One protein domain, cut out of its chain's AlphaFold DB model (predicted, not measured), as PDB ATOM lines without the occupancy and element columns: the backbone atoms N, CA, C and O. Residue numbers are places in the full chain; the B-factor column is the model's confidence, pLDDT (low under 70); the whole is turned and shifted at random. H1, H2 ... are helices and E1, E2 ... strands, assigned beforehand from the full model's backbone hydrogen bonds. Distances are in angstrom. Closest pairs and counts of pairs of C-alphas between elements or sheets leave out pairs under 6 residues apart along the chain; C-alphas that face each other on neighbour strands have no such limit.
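Overview. This is residues 33 to 161 and 182 to 223 of the 229 residues of the protein "Uropathogenic specific protein" of Chondromyces apiculatus DSM 436 (UniProt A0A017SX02). One large, strongly twisted sheet makes the body, with the longest helix, H3, along one face and the short H2 over the opposite face. Beyond E6 the strand E7 runs off from the sheet as an arm toward the cut, and its far part, with H1 near it, makes one end of the long axis. The printed part has 171 residues, with three named helices and nine named strands in the order E1 H1 E2 E3 E4 E5 H2 E6 E7 H3 E8 E9. The sheet of eight strands is branched and mixed, the class is mixed, and the whole is compact, with a radius of gyration of the C-alphas of 15.8 A and spans of 54 by 36 by 27 A.

Arrangement. E1, residues 33 to 42, bends by 55 degrees at residue 39; E2, residues 57 to 66, is its antiparallel neighbour, with N 35 and O 63 2.8 A apart. H1, residues 51 to 55, is not on the sheet. E2 forms a hairpin with E3, residues 74 to 80, with N 60 and O 78 2.9 A apart. E4, residues 98 to 104, forms a hairpin with E5, residues 112 to 115, with N 101 and O 115 2.9 A apart. H2, residues 119 to 126, is on the sheet at a height of 7.7 A and only just over E5, on which 3 of its C-alphas fall. E6, residues 148 to 150, is antiparallel to E3, with N 79 and O 148 2.8 A apart. E7, residues 152 to 159, pairs with no named strand; its closest C-alpha to E3 is that of Ala 152, 5.7 A from that of Lys 77. H3, residues 182 to 194, is on the opposite face from H2, at a height of 8.0 A, and runs along the strands, at 3 degrees to E1 on the local plane. E8, residues 197 to 203, forms a hairpin with E9, residues 208 to 222, with N 198 and O 213 2.9 A apart. E9 bends by 121 degrees at residue 211 and has three neighbours: E1, parallel, and E8 on one side, E4, antiparallel, on the other. N 34 and O 218 are 2.8 A apart, N 100 and O 219 2.8 A. In H1, H2 and H3 every O i to N i+4 pair is within hydrogen-bond range.

Along the chain. E1 begins at C-alpha 33, (-5.845, -11.037, 22.760), and is 26.8 A long. E2 measures 28.3 A, E7 23.2 A, H3 18.6 A and E9 25.3 A. E9 ends at C-alpha 222, (-2.804, -18.981, 32.121).

Size, cuts and confidence. The C-alphas of Pro 161 and Glu 198, 54.1 A apart, are the two farthest apart. Residues 162 to 181 are not printed, and C-alphas 161 and 182 are 35.6 A apart across the cut. The links E3 to E4 and H2 to E6 are long. The mean pLDDT of the printed part is 94.9, and no printed residue is under 70.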
ATOM      1  N   ILE A  33      -6.220 -10.299  21.548       97.88
ATOM      2  CA  ILE A  33      -5.845 -11.037  22.760       97.88
ATOM      3  C   ILE A  33      -5.057 -12.289  22.370       97.88
ATOM      4  O   ILE A  33      -5.618 -13.209  21.778       97.88
ATOM      5  N   LEU A  34      -3.773 -12.347  22.726       98.31
ATOM      6  CA  LEU A  34      -2.953 -13.555  22.632       98.31
ATOM      7  C   LEU A  34      -3.048 -14.333  23.946       98.31
ATOM      8  O   LEU A  34      -2.468 -13.931  24.949       98.31
ATOM      9  N   LYS A  35      -3.771 -15.447  23.943       98.19
ATOM     10  CA  LYS A  35      -3.918 -16.337  25.097       98.19
ATOM     11  C   LYS A  35      -2.879 -17.448  25.036       98.19
ATOM     12  O   LYS A  35      -2.676 -18.014  23.967       98.19
ATOM     13  N   VAL A  36      -2.262 -17.782  26.167       97.81
ATOM     14  CA  VAL A  36      -1.326 -18.906  26.318       97.81
ATOM     15  C   VAL A  36      -1.806 -19.803  27.456       97.81
ATOM     16  O   VAL A  36      -1.849 -19.380  28.607       97.81
ATOM     17  N   PHE A  37      -2.154 -21.046  27.137       96.44
ATOM     18  CA  PHE A  37      -2.679 -22.046  28.060       96.44
ATOM     19  C   PHE A  37      -1.647 -23.147  28.277       96.44
ATOM     20  O   PHE A  37      -1.501 -24.030  27.431       96.44
ATOM     21  N   ARG A  38      -0.932 -23.126  29.402       95.19
ATOM     22  CA  ARG A  38       0.059 -24.167  29.710       95.19
ATOM     23  C   ARG A  38      -0.611 -25.538  29.838       95.19
ATOM     24  O   ARG A  38      -1.690 -25.653  30.417       95.19
ATOM     25  N   LYS A  39       0.030 -26.576  29.295       94.94
ATOM     26  CA  LYS A  39      -0.512 -27.945  29.245       94.94
ATOM     27  C   LYS A  39       0.383 -28.962  29.933       94.94
ATOM     28  O   LYS A  39      -0.107 -29.746  30.735       94.94
ATOM     29  N   GLN A  40       1.671 -28.964  29.605       95.81
ATOM     30  CA  GLN A  40       2.599 -29.990  30.068       95.81
ATOM     31  C   GLN A  40       3.978 -29.399  30.331       95.81
ATOM     32  O   GLN A  40       4.438 -28.530  29.594       95.81
ATOM     33  N   GLU A  41       4.633 -29.904  31.369       96.25
ATOM     34  CA  GLU A  41       5.966 -29.494  31.790       96.25
ATOM     35  C   GLU A  41       6.931 -30.683  31.810       96.25
ATOM     36  O   GLU A  41       6.577 -31.791  32.214       96.25
ATOM     37  N   TRP A  42       8.168 -30.407  31.407       96.75
ATOM     38  CA  TRP A  42       9.341 -31.243  31.587       96.75
ATOM     39  C   TRP A  42      10.306 -30.496  32.497       96.75
ATOM     40  O   TRP A  42      10.812 -29.430  32.141       96.75
ATOM     41  N   ASN A  43      10.545 -31.056  33.678       95.88
ATOM     42  CA  ASN A  43      11.395 -30.439  34.687       95.88
ATOM     43  C   ASN A  43      12.846 -30.316  34.214       95.88
ATOM     44  O   ASN A  43      13.356 -31.177  33.498       95.88
ATOM     45  N   LYS A  44      13.526 -29.274  34.701       95.06
ATOM     46  CA  LYS A  44      14.981 -29.135  34.576       95.06
ATOM     47  C   LYS A  44      15.673 -30.354  35.195       95.06
ATOM     48  O   LYS A  44      15.356 -30.711  36.331       95.06
ATOM     49  N   LYS A  45      16.648 -30.950  34.503       94.94
ATOM     50  CA  LYS A  45      17.504 -32.023  35.051       94.94
ATOM     51  C   LYS A  45      18.984 -31.618  34.963       94.94
ATOM     52  O   LYS A  45      19.669 -31.986  34.006       94.94
ATOM     53  N   PRO A  46      19.494 -30.830  35.932       92.88
ATOM     54  CA  PRO A  46      20.908 -30.461  35.976       92.88
ATOM     55  C   PRO A  46      21.812 -31.698  35.934       92.88
ATOM     56  O   PRO A  46      21.517 -32.707  36.572       92.88
ATOM     57  N   GLY A  47      22.909 -31.623  35.179       91.25
ATOM     58  CA  GLY A  47      23.846 -32.740  35.009       91.25
ATOM     59  C   GLY A  47      23.490 -33.734  33.897       91.25
ATOM     60  O   GLY A  47      24.249 -34.674  33.680       91.25
ATOM     61  N   SER A  48      22.384 -33.532  33.168       94.12
ATOM     62  CA  SER A  48      22.116 -34.270  31.924       94.12
ATOM     63  C   SER A  48      23.189 -34.027  30.867       94.12
ATOM     64  O   SER A  48      23.711 -32.921  30.746       94.12
ATOM     65  N   SER A  49      23.431 -35.016  30.011       93.88
ATOM     66  CA  SER A  49      24.301 -34.876  28.835       93.88
ATOM     67  C   SER A  49      23.728 -33.950  27.753       93.88
ATOM     68  O   SER A  49      24.477 -33.448  26.918       93.88
ATOM     69  N   SER A  50      22.417 -33.686  27.772       96.44
ATOM     70  CA  SER A  50      21.743 -32.757  26.860       96.44
ATOM     71  C   SER A  50      21.394 -31.438  27.547       96.44
ATOM     72  O   SER A  50      20.640 -31.425  28.521       96.44
ATOM     73  N   GLU A  51      21.849 -30.315  26.988       96.88
ATOM     74  CA  GLU A  51      21.501 -28.970  27.473       96.88
ATOM     75  C   GLU A  51      19.986 -28.710  27.450       96.88
ATOM     76  O   GLU A  51      19.447 -28.059  28.344       96.88
ATOM     77  N   ASN A  52      19.264 -29.287  26.483       97.56
ATOM     78  CA  ASN A  52      17.809 -29.154  26.418       97.56
ATOM     79  C   ASN A  52      17.105 -29.841  27.589       97.56
ATOM     80  O   ASN A  52      16.132 -29.318  28.127       97.56
ATOM     81  N   VAL A  53      17.617 -30.999  28.005       97.19
ATOM     82  CA  VAL A  53      17.125 -31.702  29.192       97.19
ATOM     83  C   VAL A  53      17.523 -30.949  30.467       97.19
ATOM     84  O   VAL A  53      16.726 -30.852  31.402       97.19
ATOM     85  N   GLN A  54      18.723 -30.359  30.506       96.31
ATOM     86  CA  GLN A  54      19.139 -29.522  31.634       96.31
ATOM     87  C   GLN A  54      18.196 -28.329  31.829       96.31
ATOM     88  O   GLN A  54      17.838 -28.023  32.966       96.31
ATOM     89  N   GLN A  55      17.761 -27.689  30.741       96.50
ATOM     90  CA  GLN A  55      16.863 -26.534  30.801       96.50
ATOM     91  C   GLN A  55      15.387 -26.888  30.983       96.50
ATOM     92  O   GLN A  55      14.656 -26.098  31.584       96.50
ATOM     93  N   GLY A  56      14.947 -28.052  30.500       96.94
ATOM     94  CA  GLY A  56      13.538 -28.447  30.526       96.94
ATOM     95  C   GLY A  56      12.633 -27.477  29.756       96.94
ATOM     96  O   GLY A  56      13.081 -26.544  29.100       96.94
ATOM     97  N   GLY A  57      11.323 -27.661  29.826       97.56
ATOM     98  CA  GLY A  57      10.413 -26.715  29.187       97.56
ATOM     99  C   GLY A  57       8.957 -26.968  29.510       97.56
ATOM    100  O   GLY A  57       8.581 -28.045  29.966       97.56
ATOM    101  N   THR A  58       8.132 -25.974  29.227       97.88
ATOM    102  CA  THR A  58       6.680 -26.038  29.350       97.88
ATOM    103  C   THR A  58       6.063 -25.821  27.978       97.88
ATOM    104  O   THR A  58       6.347 -24.822  27.322       97.88
ATOM    105  N   ILE A  59       5.204 -26.742  27.549       97.94
ATOM    106  CA  ILE A  59       4.376 -26.576  26.356       97.94
ATOM    107  C   ILE A  59       2.988 -26.110  26.776       97.94
ATOM    108  O   ILE A  59       2.331 -26.727  27.620       97.94
ATOM    109  N   GLY A  60       2.529 -25.035  26.146       97.31
ATOM    110  CA  GLY A  60       1.140 -24.601  26.150       97.31
ATOM    111  C   GLY A  60       0.536 -24.565  24.751       97.31
ATOM    112  O   GLY A  60       1.252 -24.617  23.752       97.31
ATOM    113  N   ASP A  61      -0.783 -24.438  24.690       98.19
ATOM    114  CA  ASP A  61      -1.485 -23.995  23.486       98.19
ATOM    115  C   ASP A  61      -1.543 -22.469  23.482       98.19
ATOM    116  O   ASP A  61      -1.666 -21.859  24.545       98.19
ATOM    117  N   PHE A  62      -1.477 -21.838  22.313       98.25
ATOM    118  CA  PHE A  62      -1.782 -20.416  22.198       98.25
ATOM    119  C   PHE A  62      -2.842 -20.145  21.143       98.25
ATOM    120  O   PHE A  62      -2.953 -20.855  20.143       98.25
ATOM    121  N   GLU A  63      -3.568 -19.055  21.362       98.50
ATOM    122  CA  GLU A  63      -4.598 -18.557  20.462       98.50
ATOM    123  C   GLU A  63      -4.519 -17.032  20.394       98.50
ATOM    124  O   GLU A  63      -4.588 -16.352  21.418       98.50
ATOM    125  N   LEU A  64      -4.391 -16.481  19.190       98.50
ATOM    126  CA  LEU A  64      -4.525 -15.052  18.943       98.50
ATOM    127  C   LEU A  64      -5.947 -14.756  18.484       98.50
ATOM    128  O   LEU A  64      -6.345 -15.155  17.394       98.50
ATOM    129  N   TRP A  65      -6.688 -14.013  19.289       98.12
ATOM    130  CA  TRP A  65      -8.063 -13.621  19.013       98.12
ATOM    131  C   TRP A  65      -8.141 -12.164  18.595       98.12
ATOM    132  O   TRP A  65      -7.431 -11.322  19.142       98.12
ATOM    133  N   LYS A  66      -9.078 -11.860  17.701       96.81
ATOM    134  CA  LYS A  66      -9.653 -10.523  17.576       96.81
ATOM    135  C   LYS A  66     -11.013 -10.539  18.264       96.81
ATOM    136  O   LYS A  66     -11.846 -11.391  17.972       96.81
ATOM    137  N   VAL A  67     -11.214  -9.639  19.222       93.12
ATOM    138  CA  VAL A  67     -12.442  -9.595  20.023       93.12
ATOM    139  C   VAL A  67     -13.651  -9.409  19.103       93.12
ATOM    140  O   VAL A  67     -13.657  -8.525  18.247       93.12
ATOM    141  N   GLY A  68     -14.656 -10.267  19.285       91.62
ATOM    142  CA  GLY A  68     -15.864 -10.318  18.458       91.62
ATOM    143  C   GLY A  68     -15.810 -11.327  17.305       91.62
ATOM    144  O   GLY A  68     -16.858 -11.637  16.741       91.62
ATOM    145  N   ASP A  69     -14.639 -11.878  16.976       94.69
ATOM    146  CA  ASP A  69     -14.526 -12.937  15.972       94.69
ATOM    147  C   ASP A  69     -14.904 -14.300  16.589       94.69
ATOM    148  O   ASP A  69     -14.710 -14.541  17.783       94.69
ATOM    149  N   LYS A  70     -15.475 -15.194  15.772       95.56
ATOM    150  CA  LYS A  70     -15.945 -16.522  16.215       95.56
ATOM    151  C   LYS A  70     -14.820 -17.543  16.382       95.56
ATOM    152  O   LYS A  70     -14.984 -18.494  17.131       95.56
ATOM    153  N   GLU A  71     -13.706 -17.329  15.692       96.94
ATOM    154  CA  GLU A  71     -12.564 -18.239  15.629       96.94
ATOM    155  C   GLU A  71     -11.261 -17.456  15.859       96.94
ATOM    156  O   GLU A  71     -11.192 -16.264  15.523       96.94
ATOM    157  N   PRO A  72     -10.212 -18.098  16.401       97.56
ATOM    158  CA  PRO A  72      -8.910 -17.469  16.559       97.56
ATOM    159  C   PRO A  72      -8.265 -17.170  15.196       97.56
ATOM    160  O   PRO A  72      -8.340 -17.956  14.254       97.56
ATOM    161  N   LEU A  73      -7.564 -16.038  15.106       97.94
ATOM    162  CA  LEU A  73      -6.799 -15.634  13.922       97.94
ATOM    163  C   LEU A  73      -5.567 -16.518  13.697       97.94
ATOM    164  O   LEU A  73      -5.160 -16.733  12.559       97.94
ATOM    165  N   VAL A  74      -4.934 -16.960  14.786       98.44
ATOM    166  CA  VAL A  74      -3.748 -17.828  14.773       98.44
ATOM    167  C   VAL A  74      -3.822 -18.761  15.971       98.44
ATOM    168  O   VAL A  74      -4.102 -18.314  17.083       98.44
ATOM    169  N   THR A  75      -3.502 -20.031  15.763       98.62
ATOM    170  CA  THR A  75      -3.362 -21.027  16.828       98.62
ATOM    171  C   THR A  75      -2.025 -21.745  16.717       98.62
ATOM    172  O   THR A  75      -1.436 -21.836  15.633       98.62
ATOM    173  N   GLY A  76      -1.549 -22.297  17.827       98.50
ATOM    174  CA  GLY A  76      -0.351 -23.127  17.828       98.50
ATOM    175  C   GLY A  76       0.067 -23.572  19.221       98.50
ATOM    176  O   GLY A  76      -0.728 -23.587  20.158       98.50
ATOM    177  N   LYS A  77       1.341 -23.938  19.344       98.56
ATOM    178  CA  LYS A  77       2.012 -24.298  20.593       98.56
ATOM    179  C   LYS A  77       2.917 -23.164  21.053       98.56
ATOM    180  O   LYS A  77       3.506 -22.471  20.232       98.56
ATOM    181  N   MET A  78       3.037 -22.979  22.358       98.44
ATOM    182  CA  MET A  78       3.968 -22.042  22.975       98.44
ATOM    183  C   MET A  78       4.952 -22.838  23.823       98.44
ATOM    184  O   MET A  78       4.525 -23.555  24.726       98.44
ATOM    185  N   LEU A  79       6.245 -22.723  23.530       98.44
ATOM    186  CA  LEU A  79       7.306 -23.222  24.396       98.44
ATOM    187  C   LEU A  79       7.741 -22.097  25.340       98.44
ATOM    188  O   LEU A  79       8.000 -20.971  24.915       98.44
ATOM    189  N   GLU A  80       7.792 -22.420  26.625       97.00
ATOM    190  CA  GLU A  80       8.223 -21.567  27.730       97.00
ATOM    191  C   GLU A  80       9.231 -22.344  28.594       97.00
ATOM    192  O   GLU A  80       9.325 -23.570  28.506       97.00
ATOM    193  N   ALA A  81       9.994 -21.653  29.444       96.06
ATOM    194  CA  ALA A  81      10.873 -22.289  30.426       96.06
ATOM    195  C   ALA A  81      10.128 -23.282  31.333       96.06
ATOM    196  O   ALA A  81       8.921 -23.177  31.548       96.06
ATOM    197  N   ALA A  82      10.850 -24.251  31.893       95.00
ATOM    198  CA  ALA A  82      10.343 -25.027  33.020       95.00
ATOM    199  C   ALA A  82      10.258 -24.153  34.286       95.00
ATOM    200  O   ALA A  82      10.929 -23.124  34.406       95.00
ATOM    201  N   GLY A  83       9.391 -24.545  35.212       83.62
ATOM    202  CA  GLY A  83       8.981 -23.782  36.379       83.62
ATOM    203  C   GLY A  83      10.060 -23.558  37.446       83.62
ATOM    204  O   GLY A  83      11.243 -23.831  37.230       83.62
ATOM    205  N   PRO A  84       9.645 -23.081  38.636       90.31
ATOM    206  CA  PRO A  84       8.374 -22.393  38.905       90.31
ATOM    207  C   PRO A  84       8.242 -21.082  38.111       90.31
ATOM    208  O   PRO A  84       9.172 -20.652  37.438       90.31
ATOM    209  N   SER A  85       7.074 -20.440  38.181       91.31
ATOM    210  CA  SER A  85       6.923 -19.057  37.713       91.31
ATOM    211  C   SER A  85       7.817 -18.132  38.546       91.31
ATOM    212  O   SER A  85       7.864 -18.260  39.768       91.31
ATOM    213  N   SER A  86       8.523 -17.201  37.900       89.56
ATOM    214  CA  SER A  86       9.510 -16.351  38.574       89.56
ATOM    215  C   SER A  86       9.477 -14.902  38.126       89.56
ATOM    216  O   SER A  86       9.255 -14.583  36.955       89.56
ATOM    217  N   LYS A  87       9.747 -14.034  39.099       91.38
ATOM    218  CA  LYS A  87       9.865 -12.578  38.973       91.38
ATOM    219  C   LYS A  87      11.305 -12.099  39.200       91.38
ATOM    220  O   LYS A  87      11.544 -10.916  39.425       91.38
ATOM    221  N   THR A  88      12.264 -13.022  39.160       89.06
ATOM    222  CA  THR A  88      13.687 -12.729  39.354       89.06
ATOM    223  C   THR A  88      14.416 -12.770  38.018       89.06
ATOM    224  O   THR A  88      14.253 -13.712  37.235       89.06
ATOM    225  N   ARG A  89      15.239 -11.751  37.755       86.06
ATOM    226  CA  ARG A  89      16.099 -11.676  36.565       86.06
ATOM    227  C   ARG A  89      17.052 -12.876  36.469       86.06
ATOM    228  O   ARG A  89      17.607 -13.293  37.478       86.06
ATOM    229  N   GLY A  90      17.266 -13.391  35.255       82.56
ATOM    230  CA  GLY A  90      18.242 -14.460  34.985       82.56
ATOM    231  C   GLY A  90      17.871 -15.832  35.555       82.56
ATOM    232  O   GLY A  90      18.718 -16.712  35.627       82.56
ATOM    233  N   SER A  91      16.625 -16.019  35.993       83.38
ATOM    234  CA  SER A  91      16.162 -17.296  36.547       83.38
ATOM    235  C   SER A  91      15.889 -18.366  35.483       83.38
ATOM    236  O   SER A  91      15.763 -19.538  35.834       83.38
ATOM    237  N   ASP A  92      15.754 -17.976  34.208       86.44
ATOM    238  CA  ASP A  92      15.336 -18.836  33.090       86.44
ATOM    239  C   ASP A  92      14.159 -19.744  33.459       86.44
ATOM    240  O   ASP A  92      14.139 -20.940  33.180       86.44
ATOM    241  N   GLN A  93      13.202 -19.158  34.170       91.38
ATOM    242  CA  GLN A  93      12.024 -19.802  34.740       91.38
ATOM    243  C   GLN A  93      10.760 -19.312  34.033       91.38
ATOM    244  O   GLN A  93      10.791 -18.302  33.323       91.38
ATOM    245  N   ARG A  94       9.622 -19.984  34.231       92.31
ATOM    246  CA  ARG A  94       8.335 -19.558  33.645       92.31
ATOM    247  C   ARG A  94       8.029 -18.092  33.945       92.31
ATOM    248  O   ARG A  94       8.304 -17.605  35.044       92.31
ATOM    249  N   VAL A  95       7.482 -17.378  32.969       92.31
ATOM    250  CA  VAL A  95       6.859 -16.061  33.145       92.31
ATOM    251  C   VAL A  95       5.739 -16.205  34.177       92.31
ATOM    252  O   VAL A  95       5.148 -17.272  34.326       92.31
ATOM    253  N   SER A  96       5.442 -15.167  34.953       91.94
ATOM    254  CA  SER A  96       4.268 -15.253  35.831       91.94
ATOM    255  C   SER A  96       2.979 -15.358  34.995       91.94
ATOM    256  O   SER A  96       2.932 -14.864  33.871       91.94
ATOM    257  N   PRO A  97       1.935 -16.033  35.487       93.38
ATOM    258  CA  PRO A  97       0.616 -15.944  34.876       93.38
ATOM    259  C   PRO A  97       0.065 -14.525  35.069       93.38
ATOM    260  O   PRO A  97       0.340 -13.874  36.082       93.38
ATOM    261  N   GLY A  98      -0.722 -14.039  34.115       94.81
ATOM    262  CA  GLY A  98      -1.252 -12.678  34.164       94.81
ATOM    263  C   GLY A  98      -1.549 -12.088  32.794       94.81
ATOM    264  O   GLY A  98      -1.492 -12.778  31.777       94.81
ATOM    265  N   SER A  99      -1.885 -10.798  32.789       96.94
ATOM    266  CA  SER A  99      -2.131 -10.012  31.577       96.94
ATOM    267  C   SER A  99      -1.015  -8.999  31.372       96.94
ATOM    268  O   SER A  99      -0.604  -8.328  32.319       96.94
ATOM    269  N   TYR A 100      -0.554  -8.875  30.135       97.81
ATOM    270  CA  TYR A 100       0.598  -8.075  29.743       97.81
ATOM    271  C   TYR A 100       0.262  -7.237  28.515       97.81
ATOM    272  O   TYR A 100      -0.435  -7.698  27.609       97.81
ATOM    273  N   GLY A 101       0.790  -6.018  28.470       97.75
ATOM    274  CA  GLY A 101       0.813  -5.226  27.248       97.75
ATOM    275  C   GLY A 101       1.984  -5.627  26.351       97.75
ATOM    276  O   GLY A 101       2.846  -6.424  26.737       97.75
ATOM    277  N   LEU A 102       2.025  -5.054  25.150       97.38
ATOM    278  CA  LEU A 102       3.015  -5.391  24.133       97.38
ATOM    279  C   LEU A 102       3.634  -4.130  23.526       97.38
ATOM    280  O   LEU A 102       2.927  -3.194  23.159       97.38
ATOM    281  N   ILE A 103       4.952  -4.129  23.349       96.94
ATOM    282  CA  ILE A 103       5.668  -3.147  22.521       96.94
ATOM    283  C   ILE A 103       6.437  -3.868  21.419       96.94
ATOM    284  O   ILE A 103       6.710  -5.072  21.507       96.94
ATOM    285  N   LYS A 104       6.854  -3.120  20.393       95.44
ATOM    286  CA  LYS A 104       7.940  -3.590  19.528       95.44
ATOM    287  C   LYS A 104       9.200  -3.736  20.384       95.44
ATOM    288  O   LYS A 104       9.560  -2.819  21.115       95.44
ATOM    289  N   ASN A 105       9.856  -4.888  20.301       93.00
ATOM    290  CA  ASN A 105      11.064  -5.141  21.075       93.00
ATOM    291  C   ASN A 105      12.179  -4.164  20.648       93.00
ATOM    292  O   ASN A 105      12.486  -4.104  19.455       93.00
ATOM    293  N   PRO A 106      12.795  -3.417  21.583       90.19
ATOM    294  CA  PRO A 106      13.942  -2.561  21.272       90.19
ATOM    295  C   PRO A 106      15.245  -3.354  21.073       90.19
ATOM    296  O   PRO A 106      16.201  -2.824  20.513       90.19
ATOM    297  N   GLY A 107      15.302  -4.606  21.540       87.81
ATOM    298  CA  GLY A 107      16.454  -5.492  21.367       87.81
ATOM    299  C   GLY A 107      16.415  -6.315  20.075       87.81
ATOM    300  O   GLY A 107      15.490  -6.224  19.272       87.81
ATOM    301  N   SER A 108      17.417  -7.177  19.898       85.56
ATOM    302  CA  SER A 108      17.541  -8.064  18.729       85.56
ATOM    303  C   SER A 108      16.747  -9.376  18.839       85.56
ATOM    304  O   SER A 108      16.512 -10.037  17.827       85.56
ATOM    305  N   LYS A 109      16.315  -9.774  20.045       84.94
ATOM    306  CA  LYS A 109      15.643 -11.065  20.292       84.94
ATOM    307  C   LYS A 109      14.139 -11.013  20.026       84.94
ATOM    308  O   LYS A 109      13.329 -10.909  20.941       84.94
ATOM    309  N   GLY A 110      13.777 -11.106  18.749       88.81
ATOM    310  CA  GLY A 110      12.392 -11.201  18.284       88.81
ATOM    311  C   GLY A 110      11.629  -9.876  18.250       88.81
ATOM    312  O   GLY A 110      12.123  -8.858  18.723       88.81
ATOM    313  N   PRO A 111      10.427  -9.870  17.650       94.75
ATOM    314  CA  PRO A 111       9.683  -8.653  17.318       94.75
ATOM    315  C   PRO A 111       9.005  -7.955  18.502       94.75
ATOM    316  O   PRO A 111       8.750  -6.755  18.400       94.75
ATOM    317  N   TYR A 112       8.679  -8.671  19.582       97.19
ATOM    318  CA  TYR A 112       7.790  -8.157  20.626       97.19
ATOM    319  C   TYR A 112       8.317  -8.403  22.033       97.19
ATOM    320  O   TYR A 112       8.917  -9.445  22.298       97.19
ATOM    321  N   ARG A 113       8.042  -7.452  22.930       96.88
ATOM    322  CA  ARG A 113       8.364  -7.514  24.360       96.88
ATOM    323  C   ARG A 113       7.110  -7.285  25.192       96.88
ATOM    324  O   ARG A 113       6.324  -6.389  24.877       96.88
ATOM    325  N   LEU A 114       6.940  -8.092  26.236       97.31
ATOM    326  CA  LEU A 114       5.870  -7.937  27.217       97.31
ATOM    327  C   LEU A 114       6.211  -6.785  28.168       97.31
ATOM    328  O   LEU A 114       7.338  -6.691  28.652       97.31
ATOM    329  N   ILE A 115       5.231  -5.928  28.443       97.69
ATOM    330  CA  ILE A 115       5.373  -4.750  29.311       97.69
ATOM    331  C   ILE A 115       4.117  -4.526  30.166       97.69
ATOM    332  O   ILE A 115       3.104  -5.209  30.017       97.69
ATOM    333  N   GLN A 116       4.179  -3.527  31.043       97.62
ATOM    334  CA  GLN A 116       3.046  -2.884  31.702       97.62
ATOM    335  C   GLN A 116       3.096  -1.367  31.485       97.62
ATOM    336  O   GLN A 116       4.156  -0.793  31.233       97.62
ATOM    337  N   THR A 117       1.948  -0.704  31.614       96.00
ATOM    338  CA  THR A 117       1.804   0.753  31.420       96.00
ATOM    339  C   THR A 117       2.137   1.571  32.670       96.00
ATOM    340  O   THR A 117       2.226   2.792  32.610       96.00
ATOM    341  N   THR A 118       2.357   0.918  33.817       96.00
ATOM    342  CA  THR A 118       2.800   1.576  35.054       96.00
ATOM    343  C   THR A 118       3.926   0.793  35.719       96.00
ATOM    344  O   THR A 118       3.980  -0.437  35.636       96.00
ATOM    345  N   GLN A 119       4.804   1.501  36.433       95.31
ATOM    346  CA  GLN A 119       5.895   0.875  37.179       95.31
ATOM    347  C   GLN A 119       5.372  -0.061  38.280       95.31
ATOM    348  O   GLN A 119       5.898  -1.154  38.447       95.31
ATOM    349  N   ALA A 120       4.306   0.323  38.991       95.56
ATOM    350  CA  ALA A 120       3.705  -0.516  40.028       95.56
ATOM    351  C   ALA A 120       3.177  -1.845  39.458       95.56
ATOM    352  O   ALA A 120       3.465  -2.909  40.010       95.56
ATOM    353  N   ALA A 121       2.472  -1.805  38.320       95.81
ATOM    354  CA  ALA A 121       2.004  -3.015  37.647       95.81
ATOM    355  C   ALA A 121       3.169  -3.861  37.109       95.81
ATOM    356  O   ALA A 121       3.119  -5.091  37.197       95.81
ATOM    357  N   ALA A 122       4.229  -3.232  36.590       95.31
ATOM    358  CA  ALA A 122       5.429  -3.936  36.143       95.31
ATOM    359  C   ALA A 122       6.128  -4.657  37.296       95.31
ATOM    360  O   ALA A 122       6.378  -5.853  37.186       95.31
ATOM    361  N   THR A 123       6.352  -3.990  38.429       94.00
ATOM    362  CA  THR A 123       6.908  -4.618  39.637       94.00
ATOM    363  C   THR A 123       6.018  -5.759  40.125       94.00
ATOM    364  O   THR A 123       6.511  -6.831  40.466       94.00
ATOM    365  N   ALA A 124       4.695  -5.583  40.113       93.38
ATOM    366  CA  ALA A 124       3.772  -6.640  40.509       93.38
ATOM    367  C   ALA A 124       3.822  -7.850  39.560       93.38
ATOM    368  O   ALA A 124       3.745  -8.987  40.024       93.38
ATOM    369  N   SER A 125       3.974  -7.630  38.254       92.69
ATOM    370  CA  SER A 125       3.908  -8.689  37.234       92.69
ATOM    371  C   SER A 125       5.249  -9.384  36.998       92.69
ATOM    372  O   SER A 125       5.296 -10.605  36.854       92.69
ATOM    373  N   PHE A 126       6.332  -8.612  36.972       92.00
ATOM    374  CA  PHE A 126       7.675  -9.057  36.612       92.00
ATOM    375  C   PHE A 126       8.664  -9.009  37.779       92.00
ATOM    376  O   PHE A 126       9.676  -9.691  37.714       92.00
ATOM    377  N   GLY A 127       8.399  -8.269  38.860       91.25
ATOM    378  CA  GLY A 127       9.382  -8.029  39.924       91.25
ATOM    379  C   GLY A 127      10.636  -7.365  39.369       91.25
ATOM    380  O   GLY A 127      10.555  -6.258  38.851       91.25
ATOM    381  N   THR A 128      11.779  -8.047  39.472       89.25
ATOM    382  CA  THR A 128      13.051  -7.617  38.864       89.25
ATOM    383  C   THR A 128      13.327  -8.291  37.523       89.25
ATOM    384  O   THR A 128      14.321  -7.975  36.866       89.25
ATOM    385  N   ARG A 129      12.479  -9.239  37.106       85.25
ATOM    386  CA  ARG A 129      12.518  -9.794  35.753       85.25
ATOM    387  C   ARG A 129      12.258  -8.667  34.757       85.25
ATOM    388  O   ARG A 129      11.517  -7.741  35.047       85.25
ATOM    389  N   GLY A 130      12.876  -8.776  33.592       86.00
ATOM    390  CA  GLY A 130      12.647  -7.916  32.440       86.00
ATOM    391  C   GLY A 130      12.937  -8.695  31.168       86.00
ATOM    392  O   GLY A 130      13.270  -9.881  31.232       86.00
ATOM    393  N   ALA A 131      12.818  -8.035  30.021       91.25
ATOM    394  CA  ALA A 131      13.152  -8.582  28.709       91.25
ATOM    395  C   ALA A 131      12.447  -9.905  28.346       91.25
ATOM    396  O   ALA A 131      13.015 -10.730  27.634       91.25
ATOM    397  N   VAL A 132      11.197 -10.095  28.782       94.75
ATOM    398  CA  VAL A 132      10.371 -11.226  28.332       94.75
ATOM    399  C   VAL A 132       9.872 -10.942  26.920       94.75
ATOM    400  O   VAL A 132       9.006 -10.087  26.713       94.75
ATOM    401  N   ASN A 133      10.428 -11.653  25.942       96.38
ATOM    402  CA  ASN A 133      10.134 -11.441  24.529       96.38
ATOM    403  C   ASN A 133       9.299 -12.588  23.945       96.38
ATOM    404  O   ASN A 133       9.309 -13.708  24.452       96.38
ATOM    405  N   ILE A 134       8.617 -12.303  22.836       97.62
ATOM    406  CA  ILE A 134       8.074 -13.327  21.939       97.62
ATOM    407  C   ILE A 134       9.014 -13.399  20.739       97.62
ATOM    408  O   ILE A 134       9.128 -12.425  19.987       97.62
ATOM    409  N   HIS A 135       9.703 -14.524  20.560       97.31
ATOM    410  CA  HIS A 135      10.696 -14.678  19.499       97.31
ATOM    411  C   HIS A 135      10.754 -16.096  18.941       97.31
ATOM    412  O   HIS A 135      10.070 -16.994  19.408       97.31
ATOM    413  N   GLY A 136      11.540 -16.273  17.880       96.50
ATOM    414  CA  GLY A 136      11.693 -17.571  17.240       96.50
ATOM    415  C   GLY A 136      12.737 -18.429  17.943       96.50
ATOM    416  O   GLY A 136      13.751 -17.906  18.404       96.50
ATOM    417  N   GLY A 137      12.489 -19.731  17.979       97.12
ATOM    418  CA  GLY A 137      13.325 -20.750  18.608       97.12
ATOM    419  C   GLY A 137      12.526 -22.046  18.703       97.12
ATOM    420  O   GLY A 137      11.297 -22.011  18.662       97.12
ATOM    421  N   ASN A 138      13.198 -23.188  18.783       97.75
ATOM    422  CA  ASN A 138      12.528 -24.488  18.715       97.75
ATOM    423  C   ASN A 138      12.738 -25.338  19.972       97.75
ATOM    424  O   ASN A 138      12.000 -26.303  20.168       97.75
ATOM    425  N   ASN A 139      13.718 -25.010  20.813       98.12
ATOM    426  CA  ASN A 139      14.164 -25.872  21.899       98.12
ATOM    427  C   ASN A 139      14.298 -25.124  23.236       98.12
ATOM    428  O   ASN A 139      14.404 -23.899  23.252       98.12
ATOM    429  N   PRO A 140      14.345 -25.855  24.363       97.62
ATOM    430  CA  PRO A 140      14.572 -25.309  25.692       97.62
ATOM    431  C   PRO A 140      15.729 -24.323  25.827       97.62
ATOM    432  O   PRO A 140      15.589 -23.285  26.468       97.62
ATOM    433  N   VAL A 141      16.870 -24.625  25.209       96.81
ATOM    434  CA  VAL A 141      18.053 -23.750  25.256       96.81
ATOM    435  C   VAL A 141      17.839 -22.412  24.550       96.81
ATOM    436  O   VAL A 141      18.536 -21.452  24.854       96.81
ATOM    437  N   ASP A 142      16.849 -22.324  23.660       96.44
ATOM    438  CA  ASP A 142      16.514 -21.091  22.948       96.44
ATOM    439  C   ASP A 142      15.655 -20.144  23.809       96.44
ATOM    440  O   ASP A 142      15.339 -19.047  23.360       96.44
ATOM    441  N   LEU A 143      15.206 -20.559  25.002       94.56
ATOM    442  CA  LEU A 143      14.189 -19.831  25.763       94.56
ATOM    443  C   LEU A 143      14.714 -18.613  26.505       94.56
ATOM    444  O   LEU A 143      14.122 -17.548  26.386       94.56
ATOM    445  N   GLU A 144      15.717 -18.792  27.369       89.69
ATOM    446  CA  GLU A 144      16.233 -17.731  28.257       89.69
ATOM    447  C   GLU A 144      15.105 -16.952  28.986       89.69
ATOM    448  O   GLU A 144      15.115 -15.726  29.114       89.69
ATOM    449  N   GLY A 145      14.040 -17.661  29.384       89.31
ATOM    450  CA  GLY A 145      12.858 -17.069  30.020       89.31
ATOM    451  C   GLY A 145      11.893 -16.304  29.092       89.31
ATOM    452  O   GLY A 145      11.051 -15.554  29.594       89.31
ATOM    453  N   CYS A 146      11.981 -16.470  27.775       95.25
ATOM    454  CA  CYS A 146      11.065 -15.910  26.778       95.25
ATOM    455  C   CYS A 146       9.963 -16.903  26.358       95.25
ATOM    456  O   CYS A 146       9.819 -17.990  26.923       95.25
ATOM    457  N   LEU A 147       9.150 -16.490  25.383       97.56
ATOM    458  CA  LEU A 147       8.046 -17.256  24.809       97.56
ATOM    459  C   LEU A 147       8.327 -17.554  23.330       97.56
ATOM    460  O   LEU A 147       8.528 -16.629  22.537       97.56
ATOM    461  N   LEU A 148       8.301 -18.835  22.954       98.31
ATOM    462  CA  LEU A 148       8.555 -19.283  21.583       98.31
ATOM    463  C   LEU A 148       7.263 -19.856  20.982       98.31
ATOM    464  O   LEU A 148       6.826 -20.934  21.392       98.31
ATOM    465  N   PRO A 149       6.615 -19.174  20.023       98.44
ATOM    466  CA  PRO A 149       5.458 -19.727  19.337       98.44
ATOM    467  C   PRO A 149       5.919 -20.779  18.327       98.44
ATOM    468  O   PRO A 149       6.975 -20.632  17.722       98.44
ATOM    469  N   GLY A 150       5.114 -21.813  18.104       98.44
ATOM    470  CA  GLY A 150       5.370 -22.910  17.174       98.44
ATOM    471  C   GLY A 150       4.082 -23.552  16.681       98.44
ATOM    472  O   GLY A 150       3.001 -23.315  17.212       98.44
ATOM    473  N   SER A 151       4.176 -24.332  15.611       98.31
ATOM    474  CA  SER A 151       3.020 -24.968  14.968       98.31
ATOM    475  C   SER A 151       2.608 -26.249  15.690       98.31
ATOM    476  O   SER A 151       1.428 -26.478  15.929       98.31
ATOM    477  N   ALA A 152       3.590 -27.068  16.061       98.06
ATOM    478  CA  ALA A 152       3.396 -28.331  16.757       98.06
ATOM    479  C   ALA A 152       4.497 -28.530  17.802       98.06
ATOM    480  O   ALA A 152       5.547 -27.893  17.723       98.06
ATOM    481  N   SER A 153       4.245 -29.417  18.762       98.12
ATOM    482  CA  SER A 153       5.185 -29.792  19.817       98.12
ATOM    483  C   SER A 153       5.584 -31.257  19.683       98.12
ATOM    484  O   SER A 153       4.800 -32.081  19.211       98.12
ATOM    485  N   THR A 154       6.783 -31.603  20.130       98.19
ATOM    486  CA  THR A 154       7.282 -32.982  20.150       98.19
ATOM    487  C   THR A 154       8.029 -33.244  21.448       98.19
ATOM    488  O   THR A 154       8.733 -32.371  21.950       98.19
ATOM    489  N   THR A 155       7.875 -34.448  21.994       98.31
ATOM    490  CA  THR A 155       8.695 -34.935  23.106       98.31
ATOM    491  C   THR A 155       9.886 -35.686  22.544       98.31
ATOM    492  O   THR A 155       9.733 -36.720  21.894       98.31
ATOM    493  N   ASN A 156      11.075 -35.158  22.792       98.06
ATOM    494  CA  ASN A 156      12.332 -35.752  22.369       98.06
ATOM    495  C   ASN A 156      12.879 -36.621  23.495       98.06
ATOM    496  O   ASN A 156      12.697 -36.296  24.668       98.06
ATOM    497  N   LYS A 157      13.574 -37.700  23.132       97.12
ATOM    498  CA  LYS A 157      14.177 -38.647  24.073       97.12
ATOM    499  C   LYS A 157      15.687 -38.651  23.905       97.12
ATOM    500  O   LYS A 157      16.182 -38.731  22.784       97.12
ATOM    501  N   VAL A 158      16.407 -38.606  25.017       94.69
ATOM    502  CA  VAL A 158      17.868 -38.690  25.074       94.69
ATOM    503  C   VAL A 158      18.234 -39.863  25.965       94.69
ATOM    504  O   VAL A 158      17.682 -40.007  27.051       94.69
ATOM    505  N   THR A 159      19.151 -40.711  25.502       94.75
ATOM    506  CA  THR A 159      19.726 -41.760  26.352       94.75
ATOM    507  C   THR A 159      20.924 -41.176  27.088       94.75
ATOM    508  O   THR A 159      21.944 -40.875  26.476       94.75
ATOM    509  N   GLU A 160      20.781 -40.996  28.393       91.31
ATOM    510  CA  GLU A 160      21.832 -40.523  29.282       91.31
ATOM    511  C   GLU A 160      22.877 -41.614  29.521       91.31
ATOM    512  O   GLU A 160      22.531 -42.799  29.595       91.31
ATOM    513  N   PRO A 161      24.156 -41.249  29.689       89.50
ATOM    514  CA  PRO A 161      25.169 -42.209  30.091       89.50
ATOM    515  C   PRO A 161      24.823 -42.813  31.463       89.50
ATOM    516  O   PRO A 161      24.211 -42.157  32.309       89.50
ATOM    517  N   SER A 182       7.501 -19.446  11.228       97.81
ATOM    518  CA  SER A 182       6.227 -19.320  10.510       97.81
ATOM    519  C   SER A 182       5.150 -18.755  11.427       97.81
ATOM    520  O   SER A 182       4.535 -17.743  11.099       97.81
ATOM    521  N   LYS A 183       4.966 -19.340  12.621       97.94
ATOM    522  CA  LYS A 183       3.950 -18.850  13.564       97.94
ATOM    523  C   LYS A 183       4.255 -17.453  14.078       97.94
ATOM    524  O   LYS A 183       3.345 -16.635  14.180       97.94
ATOM    525  N   LEU A 184       5.524 -17.140  14.335       97.94
ATOM    526  CA  LEU A 184       5.932 -15.785  14.685       97.94
ATOM    527  C   LEU A 184       5.581 -14.790  13.571       97.94
ATOM    528  O   LEU A 184       5.105 -13.693  13.857       97.94
ATOM    529  N   SER A 185       5.779 -15.166  12.306       98.31
ATOM    530  CA  SER A 185       5.428 -14.323  11.159       98.31
ATOM    531  C   SER A 185       3.920 -14.116  11.030       98.31
ATOM    532  O   SER A 185       3.486 -12.998  10.762       98.31
ATOM    533  N   GLU A 186       3.114 -15.145  11.288       98.44
ATOM    534  CA  GLU A 186       1.652 -15.026  11.303       98.44
ATOM    535  C   GLU A 186       1.160 -14.103  12.421       98.44
ATOM    536  O   GLU A 186       0.379 -13.191  12.155       98.44
ATOM    537  N   ILE A 187       1.672 -14.265  13.649       98.31
ATOM    538  CA  ILE A 187       1.367 -13.363  14.772       98.31
ATOM    539  C   ILE A 187       1.731 -11.921  14.397       98.31
ATOM    540  O   ILE A 187       0.913 -11.013  14.555       98.31
ATOM    541  N   LYS A 188       2.934 -11.711  13.840       98.12
ATOM    542  CA  LYS A 188       3.378 -10.391  13.379       98.12
ATOM    543  C   LYS A 188       2.443  -9.800  12.332       98.12
ATOM    544  O   LYS A 188       2.136  -8.616  12.409       98.12
ATOM    545  N   ALA A 189       1.996 -10.598  11.365       98.19
ATOM    546  CA  ALA A 189       1.102 -10.137  10.311       98.19
ATOM    547  C   ALA A 189      -0.252  -9.684  10.876       98.19
ATOM    548  O   ALA A 189      -0.749  -8.628  10.487       98.19
ATOM    549  N   GLN A 190      -0.825 -10.424  11.831       97.81
ATOM    550  CA  GLN A 190      -2.093 -10.035  12.457       97.81
ATOM    551  C   GLN A 190      -1.952  -8.779  13.326       97.81
ATOM    552  O   GLN A 190      -2.791  -7.883  13.242       97.81
ATOM    553  N   ILE A 191      -0.874  -8.666  14.110       96.62
ATOM    554  CA  ILE A 191      -0.601  -7.460  14.909       96.62
ATOM    555  C   ILE A 191      -0.313  -6.260  14.001       96.62
ATOM    556  O   ILE A 191      -0.795  -5.172  14.276       96.62
ATOM    557  N   ALA A 192       0.404  -6.430  12.890       95.69
ATOM    558  CA  ALA A 192       0.614  -5.346  11.929       95.69
ATOM    559  C   ALA A 192      -0.692  -4.901  11.249       95.69
ATOM    560  O   ALA A 192      -0.848  -3.731  10.917       95.69
ATOM    561  N   LYS A 193      -1.633  -5.831  11.038       95.81
ATOM    562  CA  LYS A 193      -2.916  -5.555  10.382       95.81
ATOM    563  C   LYS A 193      -3.935  -4.878  11.302       95.81
ATOM    564  O   LYS A 193      -4.699  -4.037  10.835       95.81
ATOM    565  N   TYR A 194      -4.000  -5.289  12.567       95.62
ATOM    566  CA  TYR A 194      -5.055  -4.864  13.497       95.62
ATOM    567  C   TYR A 194      -4.539  -4.104  14.720       95.62
ATOM    568  O   TYR A 194      -5.333  -3.480  15.416       95.62
ATOM    569  N   GLY A 195      -3.242  -4.159  15.013       95.12
ATOM    570  CA  GLY A 195      -2.638  -3.455  16.138       95.12
ATOM    571  C   GLY A 195      -2.614  -1.949  15.904       95.12
ATOM    572  O   GLY A 195      -2.219  -1.475  14.841       95.12
ATOM    573  N   THR A 196      -3.017  -1.197  16.918       94.62
ATOM    574  CA  THR A 196      -2.907   0.257  16.978       94.62
ATOM    575  C   THR A 196      -1.849   0.615  17.999       94.62
ATOM    576  O   THR A 196      -1.750  -0.016  19.051       94.62
ATOM    577  N   THR A 197      -1.024   1.606  17.672       94.88
ATOM    578  CA  THR A 197       0.056   2.034  18.556       94.88
ATOM    579  C   THR A 197      -0.135   3.455  19.033       94.88
ATOM    580  O   THR A 197      -0.518   4.320  18.249       94.88
ATOM    581  N   GLU A 198       0.259   3.708  20.272       94.19
ATOM    582  CA  GLU A 198       0.437   5.048  20.816       94.19
ATOM    583  C   GLU A 198       1.832   5.191  21.431       94.19
ATOM    584  O   GLU A 198       2.486   4.203  21.779       94.19
ATOM    585  N   SER A 199       2.316   6.426  21.538       93.69
ATOM    586  CA  SER A 199       3.570   6.702  22.235       93.69
ATOM    587  C   SER A 199       3.290   6.816  23.729       93.69
ATOM    588  O   SER A 199       2.611   7.744  24.162       93.69
ATOM    589  N   MET A 200       3.833   5.892  24.516       94.00
ATOM    590  CA  MET A 200       3.632   5.843  25.962       94.00
ATOM    591  C   MET A 200       4.889   5.326  26.662       94.00
ATOM    592  O   MET A 200       5.618   4.483  26.133       94.00
ATOM    593  N   THR A 201       5.114   5.807  27.885       96.75
ATOM    594  CA  THR A 201       6.100   5.221  28.791       96.75
ATOM    595  C   THR A 201       5.597   3.876  29.317       96.75
ATOM    596  O   THR A 201       4.570   3.814  29.986       96.75
ATOM    597  N   THR A 202       6.333   2.803  29.050       97.00
ATOM    598  CA  THR A 202       6.018   1.435  29.498       97.00
ATOM    599  C   THR A 202       7.193   0.813  30.249       97.00
ATOM    600  O   THR A 202       8.302   1.349  30.232       97.00
ATOM    601  N   TYR A 203       6.958  -0.305  30.936       96.81
ATOM    602  CA  TYR A 203       7.901  -0.899  31.886       96.81
ATOM    603  C   TYR A 203       7.864  -2.432  31.812       96.81
ATOM    604  O   TYR A 203       6.780  -3.007  31.781       96.81
ATOM    605  N   ASP A 204       9.012  -3.112  31.839       91.56
ATOM    606  CA  ASP A 204       9.082  -4.589  31.861       91.56
ATOM    607  C   ASP A 204       9.561  -5.171  33.200       91.56
ATOM    608  O   ASP A 204       9.798  -6.368  33.281       91.56
ATOM    609  N   GLY A 205       9.688  -4.332  34.235       85.25
ATOM    610  CA  GLY A 205      10.166  -4.685  35.580       85.25
ATOM    611  C   GLY A 205      11.616  -4.273  35.845       85.25
ATOM    612  O   GLY A 205      11.950  -3.912  36.972       85.25
ATOM    613  N   ALA A 206      12.458  -4.224  34.808       86.88
ATOM    614  CA  ALA A 206      13.854  -3.792  34.919       86.88
ATOM    615  C   ALA A 206      14.099  -2.423  34.272       86.88
ATOM    616  O   ALA A 206      14.853  -1.608  34.801       86.88
ATOM    617  N   GLU A 207      13.456  -2.165  33.136       92.81
ATOM    618  CA  GLU A 207      13.691  -0.976  32.322       92.81
ATOM    619  C   GLU A 207      12.387  -0.220  32.036       92.81
ATOM    620  O   GLU A 207      11.274  -0.730  32.209       92.81
ATOM    621  N   LYS A 208      12.547   1.032  31.594       95.44
ATOM    622  CA  LYS A 208      11.472   1.890  31.083       95.44
ATOM    623  C   LYS A 208      11.674   2.133  29.589       95.44
ATOM    624  O   LYS A 208      12.805   2.317  29.144       95.44
ATOM    625  N   TYR A 209      10.584   2.223  28.838       95.19
ATOM    626  CA  TYR A 209      10.605   2.405  27.388       95.19
ATOM    627  C   TYR A 209       9.681   3.538  26.973       95.19
ATOM    628  O   TYR A 209       8.527   3.561  27.381       95.19
ATOM    629  N   ASN A 210      10.171   4.422  26.106       94.00
ATOM    630  CA  ASN A 210       9.383   5.479  25.470       94.00
ATOM    631  C   ASN A 210       9.259   5.139  23.981       94.00
ATOM    632  O   ASN A 210      10.037   5.618  23.157       94.00
ATOM    633  N   THR A 211       8.369   4.207  23.652       90.50
ATOM    634  CA  THR A 211       8.243   3.660  22.295       90.50
ATOM    635  C   THR A 211       6.781   3.399  21.942       90.50
ATOM    636  O   THR A 211       5.882   3.670  22.735       90.50
ATOM    637  N   ALA A 212       6.550   2.883  20.736       91.94
ATOM    638  CA  ALA A 212       5.234   2.483  20.266       91.94
ATOM    639  C   ALA A 212       4.701   1.302  21.098       91.94
ATOM    640  O   ALA A 212       5.181   0.168  20.983       91.94
ATOM    641  N   TYR A 213       3.702   1.596  21.926       95.31
ATOM    642  CA  TYR A 213       2.918   0.648  22.703       95.31
ATOM    643  C   TYR A 213       1.680   0.236  21.916       95.31
ATOM    644  O   TYR A 213       0.947   1.100  21.442       95.31
ATOM    645  N   TYR A 214       1.442  -1.069  21.777       96.62
ATOM    646  CA  TYR A 214       0.233  -1.585  21.143       96.62
ATOM    647  C   TYR A 214      -0.947  -1.505  22.119       96.62
ATOM    648  O   TYR A 214      -1.192  -2.439  22.884       96.62
ATOM    649  N   ASN A 215      -1.684  -0.395  22.094       94.81
ATOM    650  CA  ASN A 215      -2.716  -0.083  23.089       94.81
ATOM    651  C   ASN A 215      -3.969  -0.965  23.015       94.81
ATOM    652  O   ASN A 215      -4.767  -0.984  23.949       94.81
ATOM    653  N   ASN A 216      -4.112  -1.740  21.941       95.94
ATOM    654  CA  ASN A 216      -5.202  -2.683  21.729       95.94
ATOM    655  C   ASN A 216      -4.753  -4.156  21.702       95.94
ATOM    656  O   ASN A 216      -5.548  -5.010  21.313       95.94
ATOM    657  N   VAL A 217      -3.508  -4.474  22.078       97.38
ATOM    658  CA  VAL A 217      -2.992  -5.853  22.098       97.38
ATOM    659  C   VAL A 217      -2.663  -6.273  23.524       97.38
ATOM    660  O   VAL A 217      -1.825  -5.668  24.189       97.38
ATOM    661  N   THR A 218      -3.283  -7.358  23.984       97.75
ATOM    662  CA  THR A 218      -3.033  -7.941  25.308       97.75
ATOM    663  C   THR A 218      -2.531  -9.373  25.176       97.75
ATOM    664  O   THR A 218      -3.081 -10.162  24.410       97.75
ATOM    665  N   VAL A 219      -1.506  -9.735  25.945       98.19
ATOM    666  CA  VAL A 219      -1.049 -11.121  26.106       98.19
ATOM    667  C   VAL A 219      -1.531 -11.633  27.457       98.19
ATOM    668  O   VAL A 219      -1.279 -10.995  28.474       98.19
ATOM    669  N   VAL A 220      -2.212 -12.775  27.485       97.75
ATOM    670  CA  VAL A 220      -2.729 -13.397  28.709       97.75
ATOM    671  C   VAL A 220      -2.127 -14.785  28.862       97.75
ATOM    672  O   VAL A 220      -2.304 -15.641  27.998       97.75
ATOM    673  N   ILE A 221      -1.425 -15.012  29.968       96.69
ATOM    674  CA  ILE A 221      -0.793 -16.293  30.293       96.69
ATOM    675  C   ILE A 221      -1.578 -16.949  31.426       96.69
ATOM    676  O   ILE A 221      -1.700 -16.386  32.515       96.69
ATOM    677  N   TYR A 222      -2.088 -18.149  31.164       93.94
ATOM    678  CA  TYR A 222      -2.804 -18.981  32.121       93.94
ATOM    679  C   TYR A 222      -1.865 -20.040  32.706       93.94
ATOM    680  O   TYR A 222      -1.019 -20.596  31.999       93.94
ATOM    681  N   GLU A 223      -2.030 -20.343  33.995       89.06
ATOM    682  CA  GLU A 223      -1.325 -21.467  34.616       89.06
ATOM    683  C   GLU A 223      -1.735 -22.807  34.002       89.06
ATOM    684  O   GLU A 223      -2.764 -22.915  33.329       89.06
TER     685      GLU A 223